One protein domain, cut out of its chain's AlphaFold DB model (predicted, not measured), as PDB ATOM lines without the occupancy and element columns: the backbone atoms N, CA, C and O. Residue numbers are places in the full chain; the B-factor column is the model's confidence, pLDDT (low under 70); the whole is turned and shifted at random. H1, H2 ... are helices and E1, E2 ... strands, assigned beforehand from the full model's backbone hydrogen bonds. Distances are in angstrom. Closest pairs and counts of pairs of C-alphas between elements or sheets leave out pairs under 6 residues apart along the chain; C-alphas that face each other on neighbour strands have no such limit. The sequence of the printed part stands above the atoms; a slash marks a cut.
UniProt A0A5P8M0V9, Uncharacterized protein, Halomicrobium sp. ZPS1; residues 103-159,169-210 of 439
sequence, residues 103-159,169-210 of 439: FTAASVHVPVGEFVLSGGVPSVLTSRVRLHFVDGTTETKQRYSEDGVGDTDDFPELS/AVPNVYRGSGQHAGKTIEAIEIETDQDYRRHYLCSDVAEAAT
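Overview. This is residues 103 to 159 and 169 to 210 of the 439 residues of an uncharacterized protein of Halomicrobium sp. ZPS1 (UniProt A0A5P8M0V9). With little regular structure, this is a twisted four-strand sheet, E3 E2 E5 E6, with the small pair E1 and E4 over one face; residues 110 to 126 and 143 to 159 are long loops. The 99 printed residues have six named strands, then H1; under half are in named elements, mostly strand. Both sheets are antiparallel; the whole is compact, radius of gyration of the C-alphas 13.7 A, spanning 40 by 31 by 20 A.

Arrangement. Start at E1, residues 107 to 109, antiparallel to E4, residues 173 to 175: N 108 and O 174 are 3.0 A apart. E2, residues 127 to 133, and E3, residues 138 to 142, form a hairpin, N 139 to O 131 2.9 A. E5, residues 185 to 192, is E2's antiparallel neighbour, N 130 to O 189 2.8 A, and forms a hairpin with E6, residues 197 to 202, N 190 to O 199 2.8 A. H1, residues 206 to 209, only grazes this sheet and is too short for an O i to N i+4 pair.

Along the chain. Find C-alpha 107, where E1 begins, at (130.596, 148.869, 147.916). E2 runs 19.9 A, E5 20.6 A. H1 ends at C-alpha 209, (126.785, 151.640, 158.256).

Size, cuts and confidence. Residues 160 to 168 are cut out; C-alphas 159 and 169 are 14.7 A apart. Residues 145 to 159 are among those with pLDDT under 70.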
ATOM      1  N   PHE A 103     124.666 152.207 146.850       84.75
ATOM      2  CA  PHE A 103     125.703 151.844 147.808       84.75
ATOM      3  C   PHE A 103     125.248 150.684 148.699       84.75
ATOM      4  O   PHE A 103     124.082 150.582 149.076       84.75
ATOM      5  N   THR A 104     126.198 149.826 149.058       79.38
ATOM      6  CA  THR A 104     126.183 149.099 150.331       79.38
ATOM      7  C   THR A 104     127.160 149.791 151.286       79.38
ATOM      8  O   THR A 104     127.768 150.798 150.923       79.38
ATOM      9  N   ALA A 105     127.346 149.259 152.498       72.88
ATOM     10  CA  ALA A 105     128.369 149.771 153.405       72.88
ATOM     11  C   ALA A 105     129.753 149.803 152.731       72.88
ATOM     12  O   ALA A 105     130.394 150.847 152.712       72.88
ATOM     13  N   ALA A 106     130.185 148.692 152.132       77.62
ATOM     14  CA  ALA A 106     131.548 148.514 151.627       77.62
ATOM     15  C   ALA A 106     131.653 148.510 150.092       77.62
ATOM     16  O   ALA A 106     132.687 148.137 149.535       77.62
ATOM     17  N   SER A 107     130.585 148.883 149.378       76.69
ATOM     18  CA  SER A 107     130.596 148.869 147.916       76.69
ATOM     19  C   SER A 107     129.710 149.913 147.278       76.69
ATOM     20  O   SER A 107     128.674 150.286 147.819       76.69
ATOM     21  N   VAL A 108     130.076 150.314 146.069       86.94
ATOM     22  CA  VAL A 108     129.275 151.208 145.234       86.94
ATOM     23  C   VAL A 108     129.119 150.607 143.848       86.94
ATOM     24  O   VAL A 108     130.097 150.214 143.226       86.94
ATOM     25  N   HIS A 109     127.882 150.527 143.369       82.00
ATOM     26  CA  HIS A 109     127.567 150.131 142.003       82.00
ATOM     27  C   HIS A 109     127.251 151.383 141.188       82.00
ATOM     28  O   HIS A 109     126.281 152.095 141.467       82.00
ATOM     29  N   VAL A 110     128.086 151.648 140.186       85.06
ATOM     30  CA  VAL A 110     127.952 152.761 139.249       85.06
ATOM     31  C   VAL A 110     127.409 152.201 137.935       85.06
ATOM     32  O   VAL A 110     128.156 151.576 137.185       85.06
ATOM     33  N   PRO A 111     126.117 152.384 137.622       78.12
ATOM     34  CA  PRO A 111     125.578 151.883 136.370       78.12
ATOM     35  C   PRO A 111     125.967 152.792 135.203       78.12
ATOM     36  O   PRO A 111     126.172 153.993 135.364       78.12
ATOM     37  N   VAL A 112     125.913 152.243 133.988       74.94
ATOM     38  CA  VAL A 112     126.051 153.012 132.737       74.94
ATOM     39  C   VAL A 112     125.120 154.225 132.725       74.94
ATOM     40  O   VAL A 112     125.527 155.313 132.329       74.94
ATOM     41  N   GLY A 113     123.890 154.055 133.226       72.56
ATOM     42  CA  GLY A 113     122.872 155.103 133.304       72.56
ATOM     43  C   GLY A 113     123.277 156.359 134.083       72.56
ATOM     44  O   GLY A 113     122.675 157.399 133.844       72.56
ATOM     45  N   GLU A 114     124.304 156.299 134.940       83.00
ATOM     46  CA  GLU A 114     124.864 157.483 135.612       83.00
ATOM     47  C   GLU A 114     125.456 158.485 134.602       83.00
ATOM     48  O   GLU A 114     125.398 159.695 134.813       83.00
ATOM     49  N   PHE A 115     125.959 157.990 133.465       73.38
ATOM     50  CA  PHE A 115     126.645 158.791 132.444       73.38
ATOM     51  C   PHE A 115     125.818 159.024 131.171       73.38
ATOM     52  O   PHE A 115     126.167 159.885 130.361       73.38
ATOM     53  N   VAL A 116     124.675 158.339 131.001       63.28
ATOM     54  CA  VAL A 116     123.756 158.502 129.846       63.28
ATOM     55  C   VAL A 116     122.935 159.802 129.953       63.28
ATOM     56  O   VAL A 116     121.724 159.842 129.757       63.28
ATOM     57  N   LEU A 117     123.603 160.906 130.277       53.41
ATOM     58  CA  LEU A 117     123.057 162.260 130.259       53.41
ATOM     59  C   LEU A 117     123.726 163.127 129.178       53.41
ATOM     60  O   LEU A 117     123.241 164.219 128.892       53.41
ATOM     61  N   SER A 118     124.802 162.645 128.543       52.22
ATOM     62  CA  SER A 118     125.519 163.344 127.458       52.22
ATOM     63  C   SER A 118     126.016 162.389 126.354       52.22
ATOM     64  O   SER A 118     127.015 162.647 125.702       52.22
ATOM     65  N   GLY A 119     125.326 161.259 126.149       55.66
ATOM     66  CA  GLY A 119     125.512 160.384 124.979       55.66
ATOM     67  C   GLY A 119     126.733 159.450 124.985       55.66
ATOM     68  O   GLY A 119     126.797 158.574 124.124       55.66
ATOM     69  N   GLY A 120     127.652 159.571 125.950       62.56
ATOM     70  CA  GLY A 120     128.856 158.740 126.051       62.56
ATOM     71  C   GLY A 120     129.143 158.241 127.466       62.56
ATOM     72  O   GLY A 120     128.757 158.866 128.452       62.56
ATOM     73  N   VAL A 121     129.827 157.100 127.557       71.31
ATOM     74  CA  VAL A 121     130.366 156.567 128.813       71.31
ATOM     75  C   VAL A 121     131.853 156.925 128.879       71.31
ATOM     76  O   VAL A 121     132.564 156.659 127.906       71.31
ATOM     77  N   PRO A 122     132.343 157.514 129.983       72.06
ATOM     78  CA  PRO A 122     133.758 157.814 130.131       72.06
ATOM     79  C   PRO A 122     134.604 156.539 130.067       72.06
ATOM     80  O   PRO A 122     134.309 155.542 130.734       72.06
ATOM     81  N   SER A 123     135.666 156.588 129.264       72.25
ATOM     82  CA  SER A 123     136.658 155.514 129.184       72.25
ATOM     83  C   SER A 123     137.526 155.508 130.438       72.25
ATOM     84  O   SER A 123     137.812 156.569 131.006       72.25
ATOM     85  N   VAL A 124     138.005 154.331 130.841       68.69
ATOM     86  CA  VAL A 124     138.987 154.214 131.927       68.69
ATOM     87  C   VAL A 124     140.263 155.026 131.662       68.69
ATOM     88  O   VAL A 124     140.841 155.586 132.590       68.69
ATOM     89  N   LEU A 125     140.647 155.196 130.394       70.38
ATOM     90  CA  LEU A 125     141.858 155.923 129.998       70.38
ATOM     91  C   LEU A 125     141.794 157.418 130.320       70.38
ATOM     92  O   LEU A 125     142.806 158.044 130.634       70.38
ATOM     93  N   THR A 126     140.593 157.989 130.250       76.88
ATOM     94  CA  THR A 126     140.337 159.424 130.421       76.88
ATOM     95  C   THR A 126     139.652 159.735 131.740       76.88
ATOM     96  O   THR A 126     139.080 160.818 131.892       76.88
ATOM     97  N   SER A 127     139.687 158.792 132.685       83.00
ATOM     98  CA  SER A 127     138.974 158.914 133.947       83.00
ATOM     99  C   SER A 127     139.840 158.537 135.141       83.00
ATOM    100  O   SER A 127     140.748 157.712 135.062       83.00
ATOM    101  N   ARG A 128     139.516 159.124 136.286       87.88
ATOM    102  CA  ARG A 128     140.068 158.786 137.593       87.88
ATOM    103  C   ARG A 128     138.928 158.477 138.544       87.88
ATOM    104  O   ARG A 128     137.984 159.257 138.637       87.88
ATOM    105  N   VAL A 129     139.063 157.385 139.290       91.12
ATOM    106  CA  VAL A 129     138.067 156.939 140.269       91.12
ATOM    107  C   VAL A 129     138.702 156.851 141.649       91.12
ATOM    108  O   VAL A 129     139.760 156.236 141.824       91.12
ATOM    109  N   ARG A 130     138.048 157.463 142.636       95.38
ATOM    110  CA  ARG A 130     138.427 157.394 144.047       95.38
ATOM    111  C   ARG A 130     137.257 156.982 144.920       95.38
ATOM    112  O   ARG A 130     136.137 157.444 144.725       95.38
ATOM    113  N   LEU A 131     137.563 156.174 145.924       95.12
ATOM    114  CA  LEU A 131     136.666 155.882 147.032       95.12
ATOM    115  C   LEU A 131     137.107 156.693 148.245       95.12
ATOM    116  O   LEU A 131     138.278 156.655 148.624       95.12
ATOM    117  N   HIS A 132     136.163 157.411 148.839       97.88
ATOM    118  CA  HIS A 132     136.325 158.085 150.120       97.88
ATOM    119  C   HIS A 132     135.649 157.237 151.193       97.88
ATOM    120  O   HIS A 132     134.517 156.787 150.999       97.88
ATOM    121  N   PHE A 133     136.344 156.995 152.299       94.50
ATOM    122  CA  PHE A 133     135.861 156.170 153.401       94.50
ATOM    123  C   PHE A 133     135.536 157.040 154.611       94.50
ATOM    124  O   PHE A 133     136.162 158.077 154.819       94.50
ATOM    125  N   VAL A 134     134.593 156.584 155.437       87.81
ATOM    126  CA  VAL A 134     134.127 157.344 156.614       87.81
ATOM    127  C   VAL A 134     135.259 157.611 157.619       87.81
ATOM    128  O   VAL A 134     135.275 158.641 158.285       87.81
ATOM    129  N   ASP A 135     136.270 156.744 157.680       83.00
ATOM    130  CA  ASP A 135     137.463 156.958 158.515       83.00
ATOM    131  C   ASP A 135     138.376 158.110 158.025       83.00
ATOM    132  O   ASP A 135     139.452 158.341 158.580       83.00
ATOM    133  N   GLY A 136     137.964 158.828 156.975       91.69
ATOM    134  CA  GLY A 136     138.679 159.941 156.360       91.69
ATOM    135  C   GLY A 136     139.767 159.509 155.380       91.69
ATOM    136  O   GLY A 136     140.446 160.362 154.801       91.69
ATOM    137  N   THR A 137     139.966 158.203 155.178       94.88
ATOM    138  CA  THR A 137     140.936 157.702 154.205       94.88
ATOM    139  C   THR A 137     140.363 157.705 152.787       94.88
ATOM    140  O   THR A 137     139.164 157.854 152.555       94.88
ATOM    141  N   THR A 138     141.234 157.614 151.784       96.94
ATOM    142  CA  THR A 138     140.831 157.618 150.373       96.94
ATOM    143  C   THR A 138     141.709 156.665 149.585       96.94
ATOM    144  O   THR A 138     142.933 156.695 149.718       96.94
ATOM    145  N   GLU A 139     141.087 155.872 148.722       92.12
ATOM    146  CA  GLU A 139     141.764 154.964 147.801       92.12
ATOM    147  C   GLU A 139     141.529 155.419 146.360       92.12
ATOM    148  O   GLU A 139     140.424 155.801 145.983       92.12
ATOM    149  N   THR A 140     142.576 155.388 145.536       90.94
ATOM    150  CA  THR A 140     142.444 155.612 144.091       90.94
ATOM    151  C   THR A 140     142.337 154.260 143.405       90.94
ATOM    152  O   THR A 140     143.344 153.570 143.297       90.94
ATOM    153  N   LYS A 141     141.134 153.906 142.940       84.12
ATOM    154  CA  LYS A 141     140.890 152.661 142.194       84.12
ATOM    155  C   LYS A 141     141.394 152.745 140.758       84.12
ATOM    156  O   LYS A 141     141.713 151.731 140.166       84.12
ATOM    157  N   GLN A 142     141.475 153.956 140.211       80.88
ATOM    158  CA  GLN A 142     141.898 154.181 138.834       80.88
ATOM    159  C   GLN A 142     142.507 155.574 138.686       80.88
ATOM    160  O   GLN A 142     141.960 156.539 139.222       80.88
ATOM    161  N   ARG A 143     143.616 155.702 137.951       79.94
ATOM    162  CA  ARG A 143     144.203 156.990 137.536       79.94
ATOM    163  C   ARG A 143     143.956 157.226 136.046       79.94
ATOM    164  O   ARG A 143     143.695 156.282 135.315       79.94
ATOM    165  N   TYR A 144     144.107 158.479 135.618       73.69
ATOM    166  CA  TYR A 144     144.257 158.801 134.200       73.69
ATOM    167  C   TYR A 144     145.434 158.021 133.603       73.69
ATOM    168  O   TYR A 144     146.457 157.878 134.279       73.69
ATOM    169  N   SER A 145     145.308 157.570 132.352       67.06
ATOM    170  CA  SER A 145     146.455 157.033 131.607       67.06
ATOM    171  C   SER A 145     147.508 158.141 131.456       67.06
ATOM    172  O   SER A 145     147.190 159.276 131.092       67.06
ATOM    173  N   GLU A 146     148.762 157.842 131.808       56.38
ATOM    174  CA  GLU A 146     149.851 158.834 131.807       56.38
ATOM    175  C   GLU A 146     150.347 159.174 130.392       56.38
ATOM    176  O   GLU A 146     150.939 160.233 130.176       56.38
ATOM    177  N   ASP A 147     150.094 158.302 129.420       47.78
ATOM    178  CA  ASP A 147     150.584 158.392 128.046       47.78
ATOM    179  C   ASP A 147     149.495 158.735 127.015       47.78
ATOM    180  O   ASP A 147     149.808 158.968 125.844       47.78
ATOM    181  N   GLY A 148     148.226 158.814 127.435       44.31
ATOM    182  CA  GLY A 148     147.089 159.080 126.550       44.31
ATOM    183  C   GLY A 148     146.867 157.994 125.490       44.31
ATOM    184  O   GLY A 148     146.110 158.213 124.542       44.31
ATOM    185  N   VAL A 149     147.536 156.846 125.634       44.25
ATOM    186  CA  VAL A 149     147.447 155.660 124.779       44.25
ATOM    187  C   VAL A 149     147.488 154.449 125.706       44.25
ATOM    188  O   VAL A 149     148.468 153.722 125.739       44.25
ATOM    189  N   GLY A 150     146.436 154.236 126.492       39.97
ATOM    190  CA  GLY A 150     146.388 153.035 127.315       39.97
ATOM    191  C   GLY A 150     146.124 151.814 126.450       39.97
ATOM    192  O   GLY A 150     145.017 151.629 125.944       39.97
ATOM    193  N   ASP A 151     147.162 151.006 126.275       42.50
ATOM    194  CA  ASP A 151     146.988 149.577 126.071       42.50
ATOM    195  C   ASP A 151     146.503 148.973 127.401       42.50
ATOM    196  O   ASP A 151     146.896 149.432 128.479       42.50
ATOM    197  N   THR A 152     145.642 147.959 127.344       43.78
ATOM    198  CA  THR A 152     145.108 147.269 128.539       43.78
ATOM    199  C   THR A 152     146.213 146.609 129.381       43.78
ATOM    200  O   THR A 152     145.984 146.229 130.528       43.78
ATOM    201  N   ASP A 153     147.432 146.549 128.840       42.31
ATOM    202  CA  ASP A 153     148.640 145.979 129.432       42.31
ATOM    203  C   ASP A 153     149.203 146.741 130.651       42.31
ATOM    204  O   ASP A 153     149.891 146.130 131.472       42.31
ATOM    205  N   ASP A 154     148.899 148.034 130.835       40.78
ATOM    206  CA  ASP A 154     149.314 148.785 132.043       40.78
ATOM    207  C   ASP A 154     148.432 148.481 133.275       40.78
ATOM    208  O   ASP A 154     148.737 148.903 134.395       40.78
ATOM    209  N   PHE A 155     147.370 147.693 133.080       47.28
ATOM    210  CA  PHE A 155     146.473 147.195 134.118       47.28
ATOM    211  C   PHE A 155     146.440 145.659 134.064       47.28
ATOM    212  O   PHE A 155     145.502 145.071 133.527       47.28
ATOM    213  N   PRO A 156     147.449 144.962 134.626       44.12
ATOM    214  CA  PRO A 156     147.543 143.500 134.554       44.12
ATOM    215  C   PRO A 156     146.352 142.769 135.201       44.12
ATOM    216  O   PRO A 156     146.097 141.611 134.878       44.12
ATOM    217  N   GLU A 157     145.588 143.452 136.059       42.59
ATOM    218  CA  GLU A 157     144.306 143.002 136.625       42.59
ATOM    219  C   GLU A 157     143.151 142.916 135.606       42.59
ATOM    220  O   GLU A 157     142.120 142.314 135.894       42.59
ATOM    221  N   LEU A 158     143.332 143.465 134.402       41.44
ATOM    222  CA  LEU A 158     142.366 143.448 133.298       41.44
ATOM    223  C   LEU A 158     142.837 142.589 132.105       41.44
ATOM    224  O   LEU A 158     142.106 142.427 131.124       41.44
ATOM    225  N   SER A 159     144.031 141.985 132.183       37.72
ATOM    226  CA  SER A 159     144.570 141.154 131.100       37.72
ATOM    227  C   SER A 159     143.748 139.862 130.947       37.72
ATOM    228  O   SER A 159     143.635 139.066 131.880       37.72
ATOM    229  N   ALA A 169     135.184 150.584 131.076       59.44
ATOM    230  CA  ALA A 169     134.347 151.739 131.347       59.44
ATOM    231  C   ALA A 169     134.195 151.984 132.853       59.44
ATOM    232  O   ALA A 169     134.135 151.062 133.660       59.44
ATOM    233  N   VAL A 170     134.103 153.260 133.228       71.12
ATOM    234  CA  VAL A 170     133.865 153.705 134.612       71.12
ATOM    235  C   VAL A 170     132.626 153.063 135.285       71.12
ATOM    236  O   VAL A 170     132.607 152.940 136.509       71.12
ATOM    237  N   PRO A 171     131.563 152.657 134.567       77.81
ATOM    238  CA  PRO A 171     130.504 151.842 135.147       77.81
ATOM    239  C   PRO A 171     131.008 150.493 135.661       77.81
ATOM    240  O   PRO A 171     131.313 149.594 134.883       77.81
ATOM    241  N   ASN A 172     131.059 150.341 136.980       72.38
ATOM    242  CA  ASN A 172     131.505 149.118 137.631       72.38
ATOM    243  C   ASN A 172     130.947 149.032 139.063       72.38
ATOM    244  O   ASN A 172     130.283 149.953 139.556       72.38
ATOM    245  N   VAL A 173     131.235 147.930 139.746       77.44
ATOM    246  CA  VAL A 173     131.144 147.822 141.198       77.44
ATOM    247  C   VAL A 173     132.525 148.097 141.784       77.44
ATOM    248  O   VAL A 173     133.487 147.404 141.475       77.44
ATOM    249  N   TYR A 174     132.628 149.100 142.650       80.06
ATOM    250  CA  TYR A 174     133.870 149.439 143.335       80.06
ATOM    251  C   TYR A 174     133.807 149.046 144.809       80.06
ATOM    252  O   TYR A 174     132.796 149.263 145.486       80.06
ATOM    253  N   ARG A 175     134.924 148.504 145.298       81.88
ATOM    254  CA  ARG A 175     135.178 148.122 146.691       81.88
ATOM    255  C   ARG A 175     136.560 148.613 147.102       81.88
ATOM    256  O   ARG A 175     137.445 148.757 146.249       81.88
ATOM    257  N   GLY A 176     136.736 148.863 148.396       75.12
ATOM    258  CA  GLY A 176     138.065 149.120 148.937       75.12
ATOM    259  C   GLY A 176     138.943 147.870 148.858       75.12
ATOM    260  O   GLY A 176     138.428 146.759 148.966       75.12
ATOM    261  N   SER A 177     140.250 148.042 148.657       76.25
ATOM    262  CA  SER A 177     141.221 146.937 148.590       76.25
ATOM    263  C   SER A 177     142.329 147.062 149.638       76.25
ATOM    264  O   SER A 177     142.575 148.141 150.188       76.25
ATOM    265  N   GLY A 178     142.997 145.948 149.958       80.00
ATOM    266  CA  GLY A 178     144.080 145.910 150.946       80.00
ATOM    267  C   GLY A 178     143.663 146.524 152.286       80.00
ATOM    268  O   GLY A 178     142.684 146.108 152.895       80.00
ATOM    269  N   GLN A 179     144.360 147.578 152.726       78.62
ATOM    270  CA  GLN A 179     144.039 148.300 153.969       78.62
ATOM    271  C   GLN A 179     142.659 148.993 153.975       78.62
ATOM    272  O   GLN A 179     142.263 149.550 155.000       78.62
ATOM    273  N   HIS A 180     141.975 149.051 152.830       76.44
ATOM    274  CA  HIS A 180     140.644 149.626 152.665       76.44
ATOM    275  C   HIS A 180     139.552 148.567 152.447       76.44
ATOM    276  O   HIS A 180     138.380 148.931 152.339       76.44
ATOM    277  N   ALA A 181     139.907 147.277 152.392       74.69
ATOM    278  CA  ALA A 181     138.938 146.189 152.286       74.69
ATOM    279  C   ALA A 181     137.917 146.245 153.436       74.69
ATOM    280  O   ALA A 181     138.262 146.582 154.570       74.69
ATOM    281  N   GLY A 182     136.642 146.014 153.112       65.94
ATOM    282  CA  GLY A 182     135.534 146.014 154.075       65.94
ATOM    283  C   GLY A 182     135.141 147.378 154.662       65.94
ATOM    284  O   GLY A 182     134.107 147.474 155.324       65.94
ATOM    285  N   LYS A 183     135.907 148.451 154.417       80.31
ATOM    286  CA  LYS A 183     135.623 149.772 154.995       80.31
ATOM    287  C   LYS A 183     134.352 150.397 154.440       80.31
ATOM    288  O   LYS A 183     134.043 150.286 153.254       80.31
ATOM    289  N   THR A 184     133.666 151.156 155.295       82.12
ATOM    290  CA  THR A 184     132.477 151.910 154.903       82.12
ATOM    291  C   THR A 184     132.822 153.033 153.926       82.12
ATOM    292  O   THR A 184     133.583 153.945 154.261       82.12
ATOM    293  N   ILE A 185     132.233 152.988 152.732       87.25
ATOM    294  CA  ILE A 185     132.388 153.997 151.682       87.25
ATOM    295  C   ILE A 185     131.466 155.179 151.987       87.25
ATOM    296  O   ILE A 185     130.244 155.038 151.998       87.25
ATOM    297  N   GLU A 186     132.057 156.353 152.188       95.31
ATOM    298  CA  GLU A 186     131.370 157.636 152.358       95.31
ATOM    299  C   GLU A 186     130.913 158.207 151.008       95.31
ATOM    300  O   GLU A 186     129.782 158.680 150.868       95.31
ATOM    301  N   ALA A 187     131.781 158.155 149.998       98.12
ATOM    302  CA  ALA A 187     131.495 158.687 148.673       98.12
ATOM    303  C   ALA A 187     132.375 158.048 147.594       98.12
ATOM    304  O   ALA A 187     133.464 157.541 147.867       98.12
ATOM    305  N   ILE A 188     131.920 158.143 146.345       97.62
ATOM    306  CA  ILE A 188     132.748 157.906 145.157       97.62
ATOM    307  C   ILE A 188     132.983 159.227 144.419       97.62
ATOM    308  O   ILE A 188     132.045 159.990 144.172       97.62
ATOM    309  N   GLU A 189     134.240 159.496 144.066       96.81
ATOM    310  CA  GLU A 189     134.643 160.604 143.200       96.81
ATOM    311  C   GLU A 189     135.098 160.051 141.846       96.81
ATOM    312  O   GLU A 189     135.992 159.208 141.772       96.81
ATOM    313  N   ILE A 190     134.489 160.547 140.774       92.31
ATOM    314  CA  ILE A 190     134.796 160.178 139.392       92.31
ATOM    315  C   ILE A 190     135.122 161.462 138.644       92.31
ATOM    316  O   ILE A 190     134.267 162.337 138.502       92.31
ATOM    317  N   GLU A 191     136.357 161.585 138.178       90.38
ATOM    318  CA  GLU A 191     136.823 162.705 137.363       90.38
ATOM    319  C   GLU A 191     137.090 162.231 135.940       90.38
ATOM    320  O   GLU A 191     137.688 161.175 135.757       90.38
ATOM    321  N   THR A 192     136.676 163.011 134.946       83.31
ATOM    322  CA  THR A 192     136.822 162.678 133.527       83.31
ATOM    323  C   THR A 192     137.380 163.869 132.763       83.31
ATOM    324  O   THR A 192     136.984 165.011 133.005       83.31
ATOM    325  N   ASP A 193     138.259 163.617 131.797       77.81
ATOM    326  CA  ASP A 193     138.758 164.677 130.906       77.81
ATOM    327  C   ASP A 193     137.726 165.068 129.840       77.81
ATOM    328  O   ASP A 193     137.780 166.165 129.287       77.81
ATOM    329  N   GLN A 194     136.727 164.211 129.611       72.56
ATOM    330  CA  GLN A 194     135.505 164.587 128.906       72.56
ATOM    331  C   GLN A 194     134.789 165.681 129.717       72.56
ATOM    332  O   GLN A 194     134.390 165.455 130.862       72.56
ATOM    333  N   ASP A 195     134.702 166.886 129.148       71.06
ATOM    334  CA  ASP A 195     134.143 168.109 129.753       71.06
ATOM    335  C   ASP A 195     134.725 168.528 131.111       71.06
ATOM    336  O   ASP A 195     134.098 169.311 131.838       71.06
ATOM    337  N   TYR A 196     135.904 168.011 131.482       81.75
ATOM    338  CA  TYR A 196     136.515 168.213 132.804       81.75
ATOM    339  C   TYR A 196     135.520 167.977 133.949       81.75
ATOM    340  O   TYR A 196     135.425 168.765 134.904       81.75
ATOM    341  N   ARG A 197     134.713 166.925 133.794       87.31
ATOM    342  CA  ARG A 197     133.584 166.636 134.665       87.31
ATOM    343  C   ARG A 197     134.061 165.918 135.914       87.31
ATOM    344  O   ARG A 197     134.940 165.064 135.875       87.31
ATOM    345  N   ARG A 198     133.455 166.262 137.045       92.44
ATOM    346  CA  ARG A 198     133.624 165.541 138.301       92.44
ATOM    347  C   ARG A 198     132.268 165.216 138.895       92.44
ATOM    348  O   ARG A 198     131.498 166.133 139.177       92.44
ATOM    349  N   HIS A 199     132.038 163.935 139.139       94.25
ATOM    350  CA  HIS A 199     130.959 163.424 139.971       94.25
ATOM    351  C   HIS A 199     131.529 163.157 141.364       94.25
ATOM    352  O   HIS A 199     132.545 162.483 141.495       94.25
ATOM    353  N   TYR A 200     130.899 163.702 142.398       97.50
ATOM    354  CA  TYR A 200     131.150 163.363 143.795       97.50
ATOM    355  C   TYR A 200     129.823 162.895 144.378       97.50
ATOM    356  O   TYR A 200     128.926 163.714 144.581       97.50
ATOM    357  N   LEU A 201     129.664 161.587 144.554       97.69
ATOM    358  CA  LEU A 201     128.383 160.963 144.873       97.69
ATOM    359  C   LEU A 201     128.443 160.365 146.278       97.69
ATOM    360  O   LEU A 201     129.188 159.414 146.516       97.69
ATOM    361  N   CYS A 202     127.650 160.916 147.194       96.81
ATOM    362  CA  CYS A 202     127.591 160.485 148.587       96.81
ATOM    363  C   CYS A 202     126.754 159.208 148.744       96.81
ATOM    364  O   CYS A 202     125.708 159.040 148.095       96.81
ATOM    365  N   SER A 203     127.217 158.334 149.634       90.19
ATOM    366  CA  SER A 203     126.530 157.122 150.070       90.19
ATOM    367  C   SER A 203     125.362 157.473 150.996       90.19
ATOM    368  O   SER A 203     125.537 158.159 151.999       90.19
ATOM    369  N   ASP A 204     124.157 157.001 150.674       83.31
ATOM    370  CA  ASP A 204     122.978 157.068 151.553       83.31
ATOM    371  C   ASP A 204     123.036 156.090 152.726       83.31
ATOM    372  O   ASP A 204     122.267 156.223 153.675       83.31
ATOM    373  N   VAL A 205     123.936 155.111 152.665       75.44
ATOM    374  CA  VAL A 205     124.064 154.075 153.688       75.44
ATOM    375  C   VAL A 205     125.303 154.251 154.558       75.44
ATOM    376  O   VAL A 205     125.422 153.539 155.542       75.44
ATOM    377  N   ALA A 206     126.210 155.186 154.247       76.44
ATOM    378  CA  ALA A 206     127.443 155.392 155.014       76.44
ATOM    379  C   ALA A 206     127.167 155.740 156.474       76.44
ATOM    380  O   ALA A 206     127.670 155.066 157.369       76.44
ATOM    381  N   GLU A 207     126.311 156.740 156.709       72.94
ATOM    382  CA  GLU A 207     125.876 157.090 158.061       72.94
ATOM    383  C   GLU A 207     125.283 155.849 158.730       72.94
ATOM    384  O   GLU A 207     125.759 155.446 159.785       72.94
ATOM    385  N   ALA A 208     124.353 155.172 158.046       60.53
ATOM    386  CA  ALA A 208     123.688 153.964 158.523       60.53
ATOM    387  C   ALA A 208     124.623 152.750 158.749       60.53
ATOM    388  O   ALA A 208     124.251 151.829 159.471       60.53
ATOM    389  N   ALA A 209     125.814 152.727 158.156       59.91
ATOM    390  CA  ALA A 209     126.785 151.640 158.256       59.91
ATOM    391  C   ALA A 209     127.859 151.884 159.329       59.91
ATOM    392  O   ALA A 209     128.468 150.937 159.810       59.91
ATOM    393  N   THR A 210     128.057 153.137 159.742       58.44
ATOM    394  CA  THR A 210     128.921 153.510 160.891       58.44
ATOM    395  C   THR A 210     128.226 153.349 162.238       58.44
ATOM    396  O   THR A 210     128.768 153.587 163.317       58.44
TER     397      THR A 210